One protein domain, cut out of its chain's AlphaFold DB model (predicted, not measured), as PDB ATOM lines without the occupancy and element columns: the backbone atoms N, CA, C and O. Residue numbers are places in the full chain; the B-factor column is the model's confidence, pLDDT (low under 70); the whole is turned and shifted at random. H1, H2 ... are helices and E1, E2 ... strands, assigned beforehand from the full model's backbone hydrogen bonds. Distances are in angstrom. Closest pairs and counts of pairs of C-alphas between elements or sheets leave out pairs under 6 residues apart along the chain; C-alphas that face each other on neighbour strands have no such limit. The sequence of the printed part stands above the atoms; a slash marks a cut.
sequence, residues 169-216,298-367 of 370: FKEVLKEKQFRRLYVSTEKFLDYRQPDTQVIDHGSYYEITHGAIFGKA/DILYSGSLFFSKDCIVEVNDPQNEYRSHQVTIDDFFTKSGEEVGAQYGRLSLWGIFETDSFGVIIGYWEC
ATOM      1  N   PHE A 169      -3.865 -63.896 -47.466       64.25
ATOM      2  CA  PHE A 169      -2.863 -63.002 -46.896       64.25
ATOM      3  C   PHE A 169      -1.615 -63.743 -46.382       64.25
ATOM      4  O   PHE A 169      -0.491 -63.431 -46.774       64.25
ATOM      5  N   LYS A 170      -1.787 -64.762 -45.528       65.75
ATOM      6  CA  LYS A 170      -0.661 -65.485 -44.902       65.75
ATOM      7  C   LYS A 170       0.065 -66.387 -45.906       65.75
ATOM      8  O   LYS A 170       1.284 -66.537 -45.819       65.75
ATOM      9  N   GLU A 171      -0.651 -66.980 -46.859       66.19
ATOM     10  CA  GLU A 171      -0.063 -67.775 -47.940       66.19
ATOM     11  C   GLU A 171       0.770 -66.900 -48.870       66.19
ATOM     12  O   GLU A 171       1.903 -67.270 -49.174       66.19
ATOM     13  N   VAL A 172       0.280 -65.708 -49.222       63.47
ATOM     14  CA  VAL A 172       1.047 -64.707 -49.975       63.47
ATOM     15  C   VAL A 172       2.335 -64.338 -49.244       63.47
ATOM     16  O   VAL A 172       3.416 -64.402 -49.836       63.47
ATOM     17  N   LEU A 173       2.259 -64.003 -47.952       66.69
ATOM     18  CA  LEU A 173       3.448 -63.655 -47.167       66.69
ATOM     19  C   LEU A 173       4.438 -64.823 -47.089       66.69
ATOM     20  O   LEU A 173       5.636 -64.637 -47.296       66.69
ATOM     21  N   LYS A 174       3.952 -66.048 -46.869       64.81
ATOM     22  CA  LYS A 174       4.788 -67.253 -46.791       64.81
ATOM     23  C   LYS A 174       5.440 -67.607 -48.129       64.81
ATOM     24  O   LYS A 174       6.624 -67.944 -48.162       64.81
ATOM     25  N   GLU A 175       4.697 -67.533 -49.233       60.31
ATOM     26  CA  GLU A 175       5.213 -67.799 -50.580       60.31
ATOM     27  C   GLU A 175       6.270 -66.760 -50.980       60.31
ATOM     28  O   GLU A 175       7.252 -67.079 -51.656       60.31
ATOM     29  N   LYS A 176       6.090 -65.507 -50.544       61.22
ATOM     30  CA  LYS A 176       6.944 -64.378 -50.925       61.22
ATOM     31  C   LYS A 176       7.889 -63.899 -49.822       61.22
ATOM     32  O   LYS A 176       8.511 -62.863 -50.017       61.22
ATOM     33  N   GLN A 177       8.094 -64.661 -48.745       56.78
ATOM     34  CA  GLN A 177       8.888 -64.277 -47.557       56.78
ATOM     35  C   GLN A 177      10.323 -63.783 -47.843       56.78
ATOM     36  O   GLN A 177      10.935 -63.115 -47.019       56.78
ATOM     37  N   PHE A 178      10.881 -64.110 -49.014       52.66
ATOM     38  CA  PHE A 178      12.209 -63.661 -49.457       52.66
ATOM     39  C   PHE A 178      12.173 -62.445 -50.393       52.66
ATOM     40  O   PHE A 178      13.187 -62.095 -51.000       52.66
ATOM     41  N   ARG A 179      11.009 -61.821 -50.575       58.75
ATOM     42  CA  ARG A 179      10.814 -60.648 -51.424       58.75
ATOM     43  C   ARG A 179      10.403 -59.466 -50.567       58.75
ATOM     44  O   ARG A 179       9.627 -59.600 -49.631       58.75
ATOM     45  N   ARG A 180      10.886 -58.287 -50.950       65.00
ATOM     46  CA  ARG A 180      10.333 -57.031 -50.453       65.00
ATOM     47  C   ARG A 180       8.899 -56.903 -50.975       65.00
ATOM     48  O   ARG A 180       8.667 -57.098 -52.169       65.00
ATOM     49  N   LEU A 181       7.966 -56.615 -50.083       73.56
ATOM     50  CA  LEU A 181       6.559 -56.399 -50.397       73.56
ATOM     51  C   LEU A 181       6.184 -54.964 -50.048       73.56
ATOM     52  O   LEU A 181       6.863 -54.321 -49.245       73.56
ATOM     53  N   TYR A 182       5.119 -54.483 -50.676       79.81
ATOM     54  CA  TYR A 182       4.607 -53.136 -50.471       79.81
ATOM     55  C   TYR A 182       3.127 -53.196 -50.127       79.81
ATOM     56  O   TYR A 182       2.415 -54.036 -50.676       79.81
ATOM     57  N   VAL A 183       2.669 -52.304 -49.254       82.25
ATOM     58  CA  VAL A 183       1.239 -52.106 -48.980       82.25
ATOM     59  C   VAL A 183       0.748 -50.793 -49.562       82.25
ATOM     60  O   VAL A 183       1.488 -49.809 -49.567       82.25
ATOM     61  N   SER A 184      -0.510 -50.777 -50.012       78.88
ATOM     62  CA  SER A 184      -1.229 -49.534 -50.280       78.88
ATOM     63  C   SER A 184      -2.701 -49.574 -49.899       78.88
ATOM     64  O   SER A 184      -3.321 -50.633 -49.923       78.88
ATOM     65  N   THR A 185      -3.245 -48.404 -49.569       77.88
ATOM     66  CA  THR A 185      -4.673 -48.161 -49.308       77.88
ATOM     67  C   THR A 185      -5.299 -47.189 -50.305       77.88
ATOM     68  O   THR A 185      -6.433 -46.744 -50.113       77.88
ATOM     69  N   GLU A 186      -4.566 -46.806 -51.354       62.47
ATOM     70  CA  GLU A 186      -5.065 -45.841 -52.325       62.47
ATOM     71  C   GLU A 186      -6.105 -46.464 -53.257       62.47
ATOM     72  O   GLU A 186      -6.008 -47.622 -53.670       62.47
ATOM     73  N   LYS A 187      -7.050 -45.634 -53.718       59.28
ATOM     74  CA  LYS A 187      -8.009 -45.965 -54.791       59.28
ATOM     75  C   LYS A 187      -7.345 -46.109 -56.169       59.28
ATOM     76  O   LYS A 187      -7.963 -45.827 -57.194       59.28
ATOM     77  N   PHE A 188      -6.081 -46.512 -56.200       48.09
ATOM     78  CA  PHE A 188      -5.225 -46.578 -57.376       48.09
ATOM     79  C   PHE A 188      -5.790 -47.522 -58.447       48.09
ATOM     80  O   PHE A 188      -5.582 -47.318 -59.639       48.09
ATOM     81  N   LEU A 189      -6.531 -48.548 -58.018       45.25
ATOM     82  CA  LEU A 189      -7.028 -49.630 -58.870       45.25
ATOM     83  C   LEU A 189      -8.528 -49.535 -59.162       45.25
ATOM     84  O   LEU A 189      -8.974 -49.937 -60.236       45.25
ATOM     85  N   ASP A 190      -9.314 -49.006 -58.222       49.69
ATOM     86  CA  ASP A 190     -10.744 -48.790 -58.417       49.69
ATOM     87  C   ASP A 190     -11.234 -47.579 -57.615       49.69
ATOM     88  O   ASP A 190     -11.475 -47.639 -56.410       49.69
ATOM     89  N   TYR A 191     -11.452 -46.473 -58.326       51.50
ATOM     90  CA  TYR A 191     -11.986 -45.217 -57.792       51.50
ATOM     91  C   TYR A 191     -13.377 -45.351 -57.151       51.50
ATOM     92  O   TYR A 191     -13.842 -44.416 -56.497       51.50
ATOM     93  N   ARG A 192     -14.057 -46.486 -57.353       53.84
ATOM     94  CA  ARG A 192     -15.375 -46.788 -56.784       53.84
ATOM     95  C   ARG A 192     -15.294 -47.480 -55.425       53.84
ATOM     96  O   ARG A 192     -16.342 -47.639 -54.803       53.84
ATOM     97  N   GLN A 193     -14.106 -47.887 -54.964       60.84
ATOM     98  CA  GLN A 193     -13.958 -48.429 -53.615       60.84
ATOM     99  C   GLN A 193     -14.326 -47.363 -52.566       60.84
ATOM    100  O   GLN A 193     -14.087 -46.161 -52.785       60.84
ATOM    101  N   PRO A 194     -14.951 -47.777 -51.449       65.31
ATOM    102  CA  PRO A 194     -15.203 -46.884 -50.326       65.31
ATOM    103  C   PRO A 194     -13.880 -46.339 -49.772       65.31
ATOM    104  O   PRO A 194     -12.798 -46.836 -50.086       65.31
ATOM    105  N   ASP A 195     -13.961 -45.262 -48.997       74.06
ATOM    106  CA  ASP A 195     -12.769 -44.712 -48.356       74.06
ATOM    107  C   ASP A 195     -12.224 -45.714 -47.332       74.06
ATOM    108  O   ASP A 195     -12.986 -46.327 -46.581       74.06
ATOM    109  N   THR A 196     -10.903 -45.860 -47.316       79.19
ATOM    110  CA  THR A 196     -10.176 -46.648 -46.324       79.19
ATOM    111  C   THR A 196     -10.534 -46.188 -44.916       79.19
ATOM    112  O   THR A 196     -10.527 -44.992 -44.618       79.19
ATOM    113  N   GLN A 197     -10.827 -47.153 -44.050       85.00
ATOM    114  CA  GLN A 197     -11.143 -46.929 -42.642       85.00
ATOM    115  C   GLN A 197     -10.076 -47.563 -41.761       85.00
ATOM    116  O   GLN A 197      -9.646 -48.684 -42.041       85.00
ATOM    117  N   VAL A 198      -9.714 -46.852 -40.694       87.62
ATOM    118  CA  VAL A 198      -8.997 -47.414 -39.548       87.62
ATOM    119  C   VAL A 198     -10.036 -47.861 -38.533       87.62
ATOM    120  O   VAL A 198     -10.848 -47.049 -38.091       87.62
ATOM    121  N   ILE A 199     -10.004 -49.134 -38.165       82.69
ATOM    122  CA  ILE A 199     -10.826 -49.697 -37.098       82.69
ATOM    123  C   ILE A 199      -9.890 -50.083 -35.958       82.69
ATOM    124  O   ILE A 199      -8.907 -50.796 -36.161       82.69
ATOM    125  N   ASP A 200     -10.180 -49.580 -34.763       85.00
ATOM    126  CA  ASP A 200      -9.471 -49.958 -33.548       85.00
ATOM    127  C   ASP A 200     -10.191 -51.133 -32.875       85.00
ATOM    128  O   ASP A 200     -11.307 -50.979 -32.383       85.00
ATOM    129  N   HIS A 201      -9.535 -52.294 -32.844       72.31
ATOM    130  CA  HIS A 201     -10.037 -53.515 -32.202       72.31
ATOM    131  C   HIS A 201      -9.515 -53.682 -30.762       72.31
ATOM    132  O   HIS A 201      -9.561 -54.766 -30.182       72.31
ATOM    133  N   GLY A 202      -8.922 -52.634 -30.185       72.44
ATOM    134  CA  GLY A 202      -8.289 -52.622 -28.867       72.44
ATOM    135  C   GLY A 202      -6.888 -53.240 -28.869       72.44
ATOM    136  O   GLY A 202      -5.929 -52.606 -28.433       72.44
ATOM    137  N   SER A 203      -6.739 -54.454 -29.406       65.38
ATOM    138  CA  SER A 203      -5.460 -55.191 -29.433       65.38
ATOM    139  C   SER A 203      -4.637 -54.990 -30.717       65.38
ATOM    140  O   SER A 203      -3.438 -55.268 -30.734       65.38
ATOM    141  N   TYR A 204      -5.255 -54.480 -31.782       76.94
ATOM    142  CA  TYR A 204      -4.632 -54.156 -33.069       76.94
ATOM    143  C   TYR A 204      -5.478 -53.112 -33.807       76.94
ATOM    144  O   TYR A 204      -6.613 -52.828 -33.423       76.94
ATOM    145  N   TYR A 205      -4.925 -52.551 -34.877       85.19
ATOM    146  CA  TYR A 205      -5.681 -51.755 -35.839       85.19
ATOM    147  C   TYR A 205      -5.946 -52.568 -37.101       85.19
ATOM    148  O   TYR A 205      -5.064 -53.269 -37.599       85.19
ATOM    149  N   GLU A 206      -7.141 -52.433 -37.654       85.31
ATOM    150  CA  GLU A 206      -7.479 -52.898 -38.990       85.31
ATOM    151  C   GLU A 206      -7.561 -51.711 -39.943       85.31
ATOM    152  O   GLU A 206      -8.227 -50.714 -39.672       85.31
ATOM    153  N   ILE A 207      -6.914 -51.851 -41.092       87.38
ATOM    154  CA  ILE A 207      -7.027 -50.939 -42.216       87.38
ATOM    155  C   ILE A 207      -7.796 -51.645 -43.324       87.38
ATOM    156  O   ILE A 207      -7.307 -52.603 -43.925       87.38
ATOM    157  N   THR A 208      -9.011 -51.178 -43.589       83.56
ATOM    158  CA  THR A 208      -9.877 -51.779 -44.612       83.56
ATOM    159  C   THR A 208      -9.405 -51.423 -46.023       83.56
ATOM    160  O   THR A 208      -8.760 -50.402 -46.230       83.56
ATOM    161  N   HIS A 209      -9.753 -52.243 -47.018       77.00
ATOM    162  CA  HIS A 209      -9.477 -51.952 -48.439       77.00
ATOM    163  C   HIS A 209      -7.986 -51.759 -48.780       77.00
ATOM    164  O   HIS A 209      -7.636 -51.030 -49.706       77.00
ATOM    165  N   GLY A 210      -7.094 -52.420 -48.044       80.81
ATOM    166  CA  GLY A 210      -5.680 -52.443 -48.374       80.81
ATOM    167  C   GLY A 210      -5.346 -53.425 -49.498       80.81
ATOM    168  O   GLY A 210      -6.143 -54.268 -49.925       80.81
ATOM    169  N   ALA A 211      -4.118 -53.324 -49.984       77.44
ATOM    170  CA  ALA A 211      -3.556 -54.230 -50.969       77.44
ATOM    171  C   ALA A 211      -2.080 -54.483 -50.679       77.44
ATOM    172  O   ALA A 211      -1.363 -53.570 -50.266       77.44
ATOM    173  N   ILE A 212      -1.628 -55.715 -50.932       79.12
ATOM    174  CA  ILE A 212      -0.210 -56.062 -50.974       79.12
ATOM    175  C   ILE A 212       0.202 -56.263 -52.418       79.12
ATOM    176  O   ILE A 212      -0.359 -57.073 -53.163       79.12
ATOM    177  N   PHE A 213       1.278 -55.583 -52.760       72.38
ATOM    178  CA  PHE A 213       1.966 -55.716 -54.018       72.38
ATOM    179  C   PHE A 213       3.246 -56.496 -53.760       72.38
ATOM    180  O   PHE A 213       4.003 -56.219 -52.821       72.38
ATOM    181  N   GLY A 214       3.539 -57.459 -54.631       62.75
ATOM    182  CA  GLY A 214       4.930 -57.867 -54.778       62.75
ATOM    183  C   GLY A 214       5.749 -56.632 -55.142       62.75
ATOM    184  O   GLY A 214       5.231 -55.794 -55.886       62.75
ATOM    185  N   LYS A 215       7.015 -56.505 -54.683       56.09
ATOM    186  CA  LYS A 215       7.979 -55.617 -55.375       56.09
ATOM    187  C   LYS A 215       7.733 -55.849 -56.847       56.09
ATOM    188  O   LYS A 215       7.832 -57.023 -57.225       56.09
ATOM    189  N   ALA A 216       7.329 -54.792 -57.577       47.97
ATOM    190  CA  ALA A 216       7.053 -54.840 -59.011       47.97
ATOM    191  C   ALA A 216       8.038 -55.838 -59.566       47.97
ATOM    192  O   ALA A 216       9.242 -55.644 -59.346       47.97
ATOM    193  N   ASP A 298       2.032 -57.772 -59.480       56.81
ATOM    194  CA  ASP A 298       0.862 -58.607 -59.248       56.81
ATOM    195  C   ASP A 298       0.262 -58.173 -57.904       56.81
ATOM    196  O   ASP A 298       0.979 -58.116 -56.897       56.81
ATOM    197  N   ILE A 299      -1.025 -57.809 -57.897       66.06
ATOM    198  CA  ILE A 299      -1.764 -57.652 -56.645       66.06
ATOM    199  C   ILE A 299      -1.786 -59.046 -56.048       66.06
ATOM    200  O   ILE A 299      -2.458 -59.942 -56.557       66.06
ATOM    201  N   LEU A 300      -0.971 -59.240 -55.023       68.69
ATOM    202  CA  LEU A 300      -0.845 -60.536 -54.385       68.69
ATOM    203  C   LEU A 300      -2.000 -60.749 -53.419       68.69
ATOM    204  O   LEU A 300      -2.477 -61.864 -53.265       68.69
ATOM    205  N   TYR A 301      -2.456 -59.665 -52.798       74.69
ATOM    206  CA  TYR A 301      -3.568 -59.663 -51.866       74.69
ATOM    207  C   TYR A 301      -4.317 -58.334 -51.949       74.69
ATOM    208  O   TYR A 301      -3.703 -57.279 -52.116       74.69
ATOM    209  N   SER A 302      -5.637 -58.388 -51.804       74.69
ATOM    210  CA  SER A 302      -6.491 -57.223 -51.589       74.69
ATOM    211  C   SER A 302      -7.515 -57.573 -50.518       74.69
ATOM    212  O   SER A 302      -8.149 -58.624 -50.589       74.69
ATOM    213  N   GLY A 303      -7.635 -56.712 -49.515       75.50
ATOM    214  CA  GLY A 303      -8.452 -56.948 -48.333       75.50
ATOM    215  C   GLY A 303      -7.958 -56.122 -47.152       75.50
ATOM    216  O   GLY A 303      -7.171 -55.190 -47.310       75.50
ATOM    217  N   SER A 304      -8.417 -56.460 -45.954       83.69
ATOM    218  CA  SER A 304      -7.983 -55.772 -44.741       83.69
ATOM    219  C   SER A 304      -6.512 -56.053 -44.419       83.69
ATOM    220  O   SER A 304      -6.020 -57.165 -44.633       83.69
ATOM    221  N   LEU A 305      -5.816 -55.035 -43.918       84.81
ATOM    222  CA  LEU A 305      -4.458 -55.109 -43.384       84.81
ATOM    223  C   LEU A 305      -4.517 -54.908 -41.872       84.81
ATOM    224  O   LEU A 305      -5.288 -54.081 -41.393       84.81
ATOM    225  N   PHE A 306      -3.689 -55.623 -41.119       86.06
ATOM    226  CA  PHE A 306      -3.737 -55.603 -39.657       86.06
ATOM    227  C   PHE A 306      -2.413 -55.107 -39.096       86.06
ATOM    228  O   PHE A 306      -1.368 -55.631 -39.470       86.06
ATOM    229  N   PHE A 307      -2.452 -54.124 -38.203       89.25
ATOM    230  CA  PHE A 307      -1.282 -53.501 -37.589       89.25
ATOM    231  C   PHE A 307      -1.271 -53.742 -36.085       89.25
ATOM    232  O   PHE A 307      -2.267 -53.505 -35.401       89.25
ATOM    233  N   SER A 308      -0.125 -54.158 -35.556       84.94
ATOM    234  CA  SER A 308       0.095 -54.235 -34.114       84.94
ATOM    235  C   SER A 308       0.016 -52.842 -33.489       84.94
ATOM    236  O   SER A 308       0.461 -51.865 -34.093       84.94
ATOM    237  N   LYS A 309      -0.482 -52.750 -32.250       84.31
ATOM    238  CA  LYS A 309      -0.423 -51.509 -31.455       84.31
ATOM    239  C   LYS A 309       1.011 -51.037 -31.200       84.31
ATOM    240  O   LYS A 309       1.239 -49.839 -31.072       84.31
ATOM    241  N   ASP A 310       1.967 -51.961 -31.203       84.62
ATOM    242  CA  ASP A 310       3.394 -51.673 -31.034       84.62
ATOM    243  C   ASP A 310       4.132 -51.538 -32.377       84.62
ATOM    244  O   ASP A 310       5.362 -51.578 -32.416       84.62
ATOM    245  N   CYS A 311       3.401 -51.420 -33.495       89.88
ATOM    246  CA  CYS A 311       4.012 -51.288 -34.811       89.88
ATOM    247  C   CYS A 311       4.934 -50.063 -34.859       89.88
ATOM    248  O   CYS A 311       4.513 -48.936 -34.587       89.88
ATOM    249  N   ILE A 312       6.187 -50.284 -35.255       91.25
ATOM    250  CA  ILE A 312       7.152 -49.204 -35.462       91.25
ATOM    251  C   ILE A 312       6.845 -48.562 -36.810       91.25
ATOM    252  O   ILE A 312       6.916 -49.228 -37.842       91.25
ATOM    253  N   VAL A 313       6.507 -47.274 -36.800       92.62
ATOM    254  CA  VAL A 313       6.199 -46.525 -38.018       92.62
ATOM    255  C   VAL A 313       7.289 -45.506 -38.285       92.62
ATOM    256  O   VAL A 313       7.524 -44.612 -37.474       92.62
ATOM    257  N   GLU A 314       7.946 -45.644 -39.430       91.94
ATOM    258  CA  GLU A 314       8.903 -44.677 -39.950       91.94
ATOM    259  C   GLU A 314       8.276 -43.929 -41.132       91.94
ATOM    260  O   GLU A 314       7.924 -44.519 -42.157       91.94
ATOM    261  N   VAL A 315       8.109 -42.623 -40.947       88.62
ATOM    262  CA  VAL A 315       7.456 -41.693 -41.876       88.62
ATOM    263  C   VAL A 315       8.520 -40.792 -42.470       88.62
ATOM    264  O   VAL A 315       9.493 -40.448 -41.793       88.62
ATOM    265  N   ASN A 316       8.351 -40.394 -43.725       82.25
ATOM    266  CA  ASN A 316       9.279 -39.471 -44.356       82.25
ATOM    267  C   ASN A 316       8.684 -38.068 -44.452       82.25
ATOM    268  O   ASN A 316       7.745 -37.863 -45.210       82.25
ATOM    269  N   ASP A 317       9.307 -37.091 -43.790       82.25
ATOM    270  CA  ASP A 317       8.793 -35.722 -43.700       82.25
ATOM    271  C   ASP A 317       9.095 -34.876 -44.953       82.25
ATOM    272  O   ASP A 317      10.220 -34.371 -45.101       82.25
ATOM    273  N   PRO A 318       8.113 -34.633 -45.850       74.81
ATOM    274  CA  PRO A 318       8.343 -33.832 -47.049       74.81
ATOM    275  C   PRO A 318       8.566 -32.347 -46.729       74.81
ATOM    276  O   PRO A 318       9.087 -31.610 -47.569       74.81
ATOM    277  N   GLN A 319       8.189 -31.886 -45.532       78.50
ATOM    278  CA  GLN A 319       8.384 -30.507 -45.081       78.50
ATOM    279  C   GLN A 319       9.808 -30.277 -44.555       78.50
ATOM    280  O   GLN A 319      10.261 -29.132 -44.491       78.50
ATOM    281  N   ASN A 320      10.543 -31.347 -44.240       80.31
ATOM    282  CA  ASN A 320      11.879 -31.295 -43.652       80.31
ATOM    283  C   ASN A 320      12.912 -32.076 -44.474       80.31
ATOM    284  O   ASN A 320      13.547 -33.013 -43.993       80.31
ATOM    285  N   GLU A 321      13.089 -31.675 -45.736       80.44
ATOM    286  CA  GLU A 321      14.080 -32.272 -46.648       80.44
ATOM    287  C   GLU A 321      13.917 -33.793 -46.826       80.44
ATOM    288  O   GLU A 321      14.898 -34.475 -47.119       80.44
ATOM    289  N   TYR A 322      12.700 -34.326 -46.664       75.06
ATOM    290  CA  TYR A 322      12.416 -35.759 -46.784       75.06
ATOM    291  C   TYR A 322      13.161 -36.612 -45.745       75.06
ATOM    292  O   TYR A 322      13.488 -37.772 -45.995       75.06
ATOM    293  N   ARG A 323      13.463 -36.043 -44.571       81.06
ATOM    294  CA  ARG A 323      14.095 -36.788 -43.478       81.06
ATOM    295  C   ARG A 323      13.097 -37.748 -42.846       81.06
ATOM    296  O   ARG A 323      12.019 -37.339 -42.423       81.06
ATOM    297  N   SER A 324      13.500 -39.008 -42.731       84.06
ATOM    298  CA  SER A 324      12.729 -40.034 -42.036       84.06
ATOM    299  C   SER A 324      12.741 -39.809 -40.523       84.06
ATOM    300  O   SER A 324      13.770 -39.440 -39.943       84.06
ATOM    301  N   HIS A 325      11.607 -40.046 -39.872       89.25
ATOM    302  CA  HIS A 325      11.491 -40.084 -38.418       89.25
ATOM    303  C   HIS A 325      10.453 -41.118 -37.981       89.25
ATOM    304  O   HIS A 325       9.639 -41.582 -38.774       89.25
ATOM    305  N   GLN A 326      10.482 -41.483 -36.700       93.19
ATOM    306  CA  GLN A 326       9.517 -42.425 -36.142       93.19
ATOM    307  C   GLN A 326       8.325 -41.703 -35.520       93.19
ATOM    308  O   GLN A 326       8.476 -40.631 -34.926       93.19
ATOM    309  N   VAL A 327       7.158 -42.326 -35.633       92.19
ATOM    310  CA  VAL A 327       5.924 -41.964 -34.929       92.19
ATOM    311  C   VAL A 327       5.289 -43.226 -34.350       92.19
ATOM    312  O   VAL A 327       5.627 -44.344 -34.744       92.19
ATOM    313  N   THR A 328       4.377 -43.065 -33.392       91.88
ATOM    314  CA  THR A 328       3.544 -44.191 -32.957       91.88
ATOM    315  C   THR A 328       2.530 -44.522 -34.050       91.88
ATOM    316  O   THR A 328       2.103 -43.647 -34.805       91.88
ATOM    317  N   ILE A 329       2.112 -45.784 -34.124       90.25
ATOM    318  CA  ILE A 329       1.065 -46.202 -35.063       90.25
ATOM    319  C   ILE A 329      -0.267 -45.474 -34.808       90.25
ATOM    320  O   ILE A 329      -0.970 -45.130 -35.754       90.25
ATOM    321  N   ASP A 330      -0.579 -45.174 -33.543       89.81
ATOM    322  CA  ASP A 330      -1.770 -44.408 -33.166       89.81
ATOM    323  C   ASP A 330      -1.707 -42.976 -33.707       89.81
ATOM    324  O   ASP A 330      -2.644 -42.521 -34.360       89.81
ATOM    325  N   ASP A 331      -0.572 -42.292 -33.528       91.00
ATOM    326  CA  ASP A 331      -0.360 -40.956 -34.086       91.00
ATOM    327  C   ASP A 331      -0.507 -40.983 -35.608       91.00
ATOM    328  O   ASP A 331      -1.221 -40.158 -36.171       91.00
ATOM    329  N   PHE A 332       0.121 -41.958 -36.267       90.44
ATOM    330  CA  PHE A 332       0.076 -42.105 -37.720       90.44
ATOM    331  C   PHE A 332      -1.348 -42.288 -38.268       90.44
ATOM    332  O   PHE A 332      -1.658 -41.813 -39.359       90.44
ATOM    333  N   PHE A 333      -2.228 -42.957 -37.519       88.31
ATOM    334  CA  PHE A 333      -3.610 -43.202 -37.932       88.31
ATOM    335  C   PHE A 333      -4.597 -42.107 -37.524       88.31
ATOM    336  O   PHE A 333      -5.633 -41.958 -38.177       88.31
ATOM    337  N   THR A 334      -4.310 -41.355 -36.462       85.94
ATOM    338  CA  THR A 334      -5.277 -40.423 -35.859       85.94
ATOM    339  C   THR A 334      -4.957 -38.952 -36.100       85.94
ATOM    340  O   THR A 334      -5.876 -38.128 -36.118       85.94
ATOM    341  N   LYS A 335      -3.683 -38.600 -36.298       87.00
ATOM    342  CA  LYS A 335      -3.245 -37.216 -36.515       87.00
ATOM    343  C   LYS A 335      -3.181 -36.876 -37.999       87.00
ATOM    344  O   LYS A 335      -3.175 -37.741 -38.873       87.00
ATOM    345  N   SER A 336      -3.155 -35.580 -38.298       84.88
ATOM    346  CA  SER A 336      -3.015 -35.125 -39.680       84.88
ATOM    347  C   SER A 336      -1.624 -35.441 -40.234       84.88
ATOM    348  O   SER A 336      -0.638 -35.456 -39.497       84.88
ATOM    349  N   GLY A 337      -1.525 -35.620 -41.556       80.00
ATOM    350  CA  GLY A 337      -0.235 -35.818 -42.226       80.00
ATOM    351  C   GLY A 337       0.769 -34.697 -41.933       80.00
ATOM    352  O   GLY A 337       1.951 -34.963 -41.773       80.00
ATOM    353  N   GLU A 338       0.311 -33.456 -41.750       83.25
ATOM    354  CA  GLU A 338       1.189 -32.347 -41.352       83.25
ATOM    355  C   GLU A 338       1.791 -32.531 -39.951       83.25
ATOM    356  O   GLU A 338       2.934 -32.145 -39.726       83.25
ATOM    357  N   GLU A 339       1.051 -33.126 -39.011       86.38
ATOM    358  CA  GLU A 339       1.523 -33.355 -37.641       86.38
ATOM    359  C   GLU A 339       2.501 -34.525 -37.540       86.38
ATOM    360  O   GLU A 339       3.433 -34.474 -36.740       86.38
ATOM    361  N   VAL A 340       2.282 -35.577 -38.330       86.75
ATOM    362  CA  VAL A 340       3.128 -36.783 -38.322       86.75
ATOM    363  C   VAL A 340       4.206 -36.770 -39.397       86.75
ATOM    364  O   VAL A 340       4.947 -37.739 -39.494       86.75
ATOM    365  N   GLY A 341       4.284 -35.712 -40.206       81.81
ATOM    366  CA  GLY A 341       5.234 -35.614 -41.311       81.81
ATOM    367  C   GLY A 341       4.906 -36.522 -42.503       81.81
ATOM    368  O   GLY A 341       5.807 -36.862 -43.249       81.81
ATOM    369  N   ALA A 342       3.654 -36.927 -42.722       76.56
ATOM    370  CA  ALA A 342       3.258 -37.730 -43.886       76.56
ATOM    371  C   ALA A 342       2.817 -36.850 -45.074       76.56
ATOM    372  O   ALA A 342       2.158 -35.819 -44.907       76.56
ATOM    373  N   GLN A 343       3.138 -37.270 -46.304       63.34
ATOM    374  CA  GLN A 343       2.887 -36.497 -47.535       63.34
ATOM    375  C   GLN A 343       1.399 -36.325 -47.882       63.34
ATOM    376  O   GLN A 343       1.023 -35.365 -48.562       63.34
ATOM    377  N   TYR A 344       0.539 -37.215 -47.394       59.25
ATOM    378  CA  TYR A 344      -0.882 -37.219 -47.712       59.25
ATOM    379  C   TYR A 344      -1.684 -36.978 -46.433       59.25
ATOM    380  O   TYR A 344      -1.675 -37.784 -45.512       59.25
ATOM    381  N   GLY A 345      -2.410 -35.858 -46.367       51.75
ATOM    382  CA  GLY A 345      -3.231 -35.461 -45.209       51.75
ATOM    383  C   GLY A 345      -4.444 -36.363 -44.910       51.75
ATOM    384  O   GLY A 345      -5.367 -35.938 -44.221       51.75
ATOM    385  N   ARG A 346      -4.475 -37.580 -45.462       58.53
ATOM    386  CA  ARG A 346      -5.414 -38.679 -45.200       58.53
ATOM    387  C   ARG A 346      -4.601 -39.970 -45.144       58.53
ATOM    388  O   ARG A 346      -3.573 -40.033 -45.807       58.53
ATOM    389  N   LEU A 347      -5.090 -40.987 -44.430       64.88
ATOM    390  CA  LEU A 347      -4.450 -42.301 -44.328       64.88
ATOM    391  C   LEU A 347      -4.167 -42.913 -45.717       64.88
ATOM    392  O   LEU A 347      -5.009 -43.608 -46.292       64.88
ATOM    393  N   SER A 348      -2.973 -42.652 -46.241       69.69
ATOM    394  CA  SER A 348      -2.447 -43.254 -47.456       69.69
ATOM    395  C   SER A 348      -1.236 -44.076 -47.068       69.69
ATOM    396  O   SER A 348      -0.188 -43.541 -46.712       69.69
ATOM    397  N   LEU A 349      -1.411 -45.394 -47.066       80.69
ATOM    398  CA  LEU A 349      -0.292 -46.305 -46.927       80.69
ATOM    399  C   LEU A 349       0.381 -46.411 -48.292       80.69
ATOM    400  O   LEU A 349      -0.265 -46.709 -49.299       80.69
ATOM    401  N   TRP A 350       1.683 -46.182 -48.314       80.94
ATOM    402  CA  TRP A 350       2.558 -46.543 -49.409       80.94
ATOM    403  C   TRP A 350       3.950 -46.817 -48.857       80.94
ATOM    404  O   TRP A 350       4.710 -45.902 -48.542       80.94
ATOM    405  N   GLY A 351       4.299 -48.088 -48.705       81.56
ATOM    406  CA  GLY A 351       5.530 -48.409 -48.002       81.56
ATOM    407  C   GLY A 351       5.872 -49.879 -47.939       81.56
ATOM    408  O   GLY A 351       5.104 -50.745 -48.364       81.56
ATOM    409  N   ILE A 352       7.059 -50.135 -47.406       83.00
ATOM    410  CA  ILE A 352       7.527 -51.469 -47.047       83.00
ATOM    411  C   ILE A 352       6.985 -51.779 -45.659       83.00
ATOM    412  O   ILE A 352       6.871 -50.898 -44.812       83.00
ATOM    413  N   PHE A 353       6.676 -53.041 -45.419       88.06
ATOM    414  CA  PHE A 353       6.180 -53.490 -44.135       88.06
ATOM    415  C   PHE A 353       6.902 -54.760 -43.697       88.06
ATOM    416  O   PHE A 353       7.390 -55.542 -44.517       88.06
ATOM    417  N   GLU A 354       6.955 -54.948 -42.388       83.69
ATOM    418  CA  GLU A 354       7.384 -56.169 -41.727       83.69
ATOM    419  C   GLU A 354       6.195 -56.768 -40.998       83.69
ATOM    420  O   GLU A 354       5.419 -56.046 -40.367       83.69
ATOM    421  N   THR A 355       6.070 -58.090 -41.069       78.25
ATOM    422  CA  THR A 355       5.030 -58.814 -40.350       78.25
ATOM    423  C   THR A 355       5.603 -59.807 -39.363       78.25
ATOM    424  O   THR A 355       6.702 -60.332 -39.546       78.25
ATOM    425  N   ASP A 356       4.808 -60.139 -38.353       71.38
ATOM    426  CA  ASP A 356       5.033 -61.341 -37.563       71.38
ATOM    427  C   ASP A 356       4.625 -62.619 -38.335       71.38
ATOM    428  O   ASP A 356       4.247 -62.587 -39.514       71.38
ATOM    429  N   SER A 357       4.698 -63.775 -37.668       64.00
ATOM    430  CA  SER A 357       4.304 -65.072 -38.237       64.00
ATOM    431  C   SER A 357       2.805 -65.210 -38.525       64.00
ATOM    432  O   SER A 357       2.403 -66.164 -39.196       64.00
ATOM    433  N   PHE A 358       1.981 -64.287 -38.029       61.19
ATOM    434  CA  PHE A 358       0.533 -64.236 -38.237       61.19
ATOM    435  C   PHE A 358       0.142 -63.251 -39.334       61.19
ATOM    436  O   PHE A 358      -1.024 -63.210 -39.730       61.19
ATOM    437  N   GLY A 359       1.131 -62.543 -39.882       68.94
ATOM    438  CA  GLY A 359       0.962 -61.532 -40.904       68.94
ATOM    439  C   GLY A 359       0.573 -60.167 -40.330       68.94
ATOM    440  O   GLY A 359       0.317 -59.246 -41.093       68.94
ATOM    441  N   VAL A 360       0.560 -59.984 -39.010       77.69
ATOM    442  CA  VAL A 360       0.323 -58.662 -38.421       77.69
ATOM    443  C   VAL A 360       1.494 -57.768 -38.753       77.69
ATOM    444  O   VAL A 360       2.638 -58.147 -38.520       77.69
ATOM    445  N   ILE A 361       1.213 -56.578 -39.265       87.38
ATOM    446  CA  ILE A 361       2.217 -55.570 -39.555       87.38
ATOM    447  C   ILE A 361       2.755 -55.031 -38.227       87.38
ATOM    448  O   ILE A 361       2.023 -54.457 -37.420       87.38
ATOM    449  N   ILE A 362       4.043 -55.264 -37.995       85.62
ATOM    450  CA  ILE A 362       4.789 -54.869 -36.789       85.62
ATOM    451  C   ILE A 362       5.837 -53.790 -37.082       85.62
ATOM    452  O   ILE A 362       6.377 -53.179 -36.162       85.62
ATOM    453  N   GLY A 363       6.115 -53.545 -38.358       88.94
ATOM    454  CA  GLY A 363       6.962 -52.459 -38.818       88.94
ATOM    455  C   GLY A 363       6.439 -51.927 -40.140       88.94
ATOM    456  O   GLY A 363       5.997 -52.700 -40.990       88.94
ATOM    457  N   TYR A 364       6.480 -50.615 -40.320       92.25
ATOM    458  CA  TYR A 364       6.073 -49.963 -41.554       92.25
ATOM    459  C   TYR A 364       6.986 -48.776 -41.856       92.25
ATOM    460  O   TYR A 364       7.213 -47.918 -41.006       92.25
ATOM    461  N   TRP A 365       7.491 -48.744 -43.087       88.56
ATOM    462  CA  TRP A 365       8.364 -47.705 -43.617       88.56
ATOM    463  C   TRP A 365       7.724 -47.106 -44.848       88.56
ATOM    464  O   TRP A 365       7.628 -47.762 -45.893       88.56
ATOM    465  N   GLU A 366       7.322 -45.849 -44.738       83.44
ATOM    466  CA  GLU A 366       6.798 -45.108 -45.871       83.44
ATOM    467  C   GLU A 366       7.859 -45.026 -46.982       83.44
ATOM    468  O   GLU A 366       9.052 -44.826 -46.742       83.44
ATOM    469  N   CYS A 367       7.437 -45.235 -48.224       71.12
ATOM    470  CA  CYS A 367       8.267 -45.094 -49.413       71.12
ATOM    471  C   CYS A 367       7.733 -43.942 -50.262       71.12
ATOM    472  O   CYS A 367       6.540 -43.668 -50.273       71.12
TER     473      CYS A 367
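AT A GLANCE: This is residues 169 to 216 and 298 to 367 of the 370 residues of a protein of Enterocloster aldenensis (UniProt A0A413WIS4). A small closed barrel of five strands, E1, E3, E4, E7 and E6, makes the core; its long strands E3 and E4 bend sharply, and E4 runs on beyond the ring to pair with E5. H1 lies outside at one end of the longest axis, and the E4 and E5 hairpin with the short helices H2 and H3 is at the other. The printed part has 118 residues, with three named helices and seven named strands in the order H1 E1 E2 E3 E4 E5 H2 H3 E6 E7, of the class mixed, helices and strands; the sheet is mixed too. It is compact, with a radius of gyration of the C-alphas of 13.6 A, and spans 37 by 32 by 31 A.

IN THESE COORDINATES: Find C-alpha 169 at (-2.863, -63.002, -46.896), where H1 begins; it runs to residue 175. E1 holds residues 181 to 184 and E2 residues 198 to 200. E3, residues 204 to 214, measures 24.0 A and bends by 85 degrees at residue 209. After the cut, find C-alpha 299 at (-1.764, -57.652, -56.645); E4 runs from there to residue 317, 27.6 A, bending by 110 degrees at residue 309. E5, residues 323 to 328, measures 16.6 A, and H2, residues 329 to 334, follows directly. H3 is residues 337 to 340, E6 residues 350 to 355, 15.5 A, and E7 residues 361 to 366, 13.1 A, ending at C-alpha 366 (6.798, -45.108, -45.871).

HOW THE PARTS SIT: Go round the ring from E1: it is antiparallel to E3, with N 184 and O 211 2.9 A apart, and E3 to E4, with N 207 and O 305 at 2.8 A. E4 is parallel to E7, with N 364 and O 312 at 2.9 A. E7 and E6 form an antiparallel hairpin, with N 354 and O 363 at 2.8 A, and E6 is antiparallel to E1, with N 183 and O 351 at 3.0 A. Two strands of the same sheet are not in the ring, E2 and E5; look for each in a hairpin with a ring strand: E2 with E3, antiparallel, N 199 and O 206 at 2.8 A, and E5 with E4, antiparallel, N 315 and O 325 at 2.9 A. H1 is on the barrel, outside it, at a height over the sheet of 8.5 A; its closest C-alpha pair with E4 is Phe 169 and Tyr 301, 6.0 A. The sheet curls round H2, whose C-alpha of Ile 329 is 5.9 A from that of Cys 311 in E4. H3 stands at the sheet's level, 1.4 A. H1 and H2 have every O i to N i+4 pair within hydrogen-bond range; H3 is too short for one.

THE WHOLE: The C-alphas farthest apart, of Glu 171 and Asn 320, are 38.6 A apart. Residues 217 to 297 are not printed, and C-alphas 216 and 298 are 7.3 A apart across the cut. The link from E1 to E2, residues 185 to 197, is long. Mean pLDDT of the printed part is 75.9; 37 residues are under 70, among them residues 169 to 180 and 186 to 194.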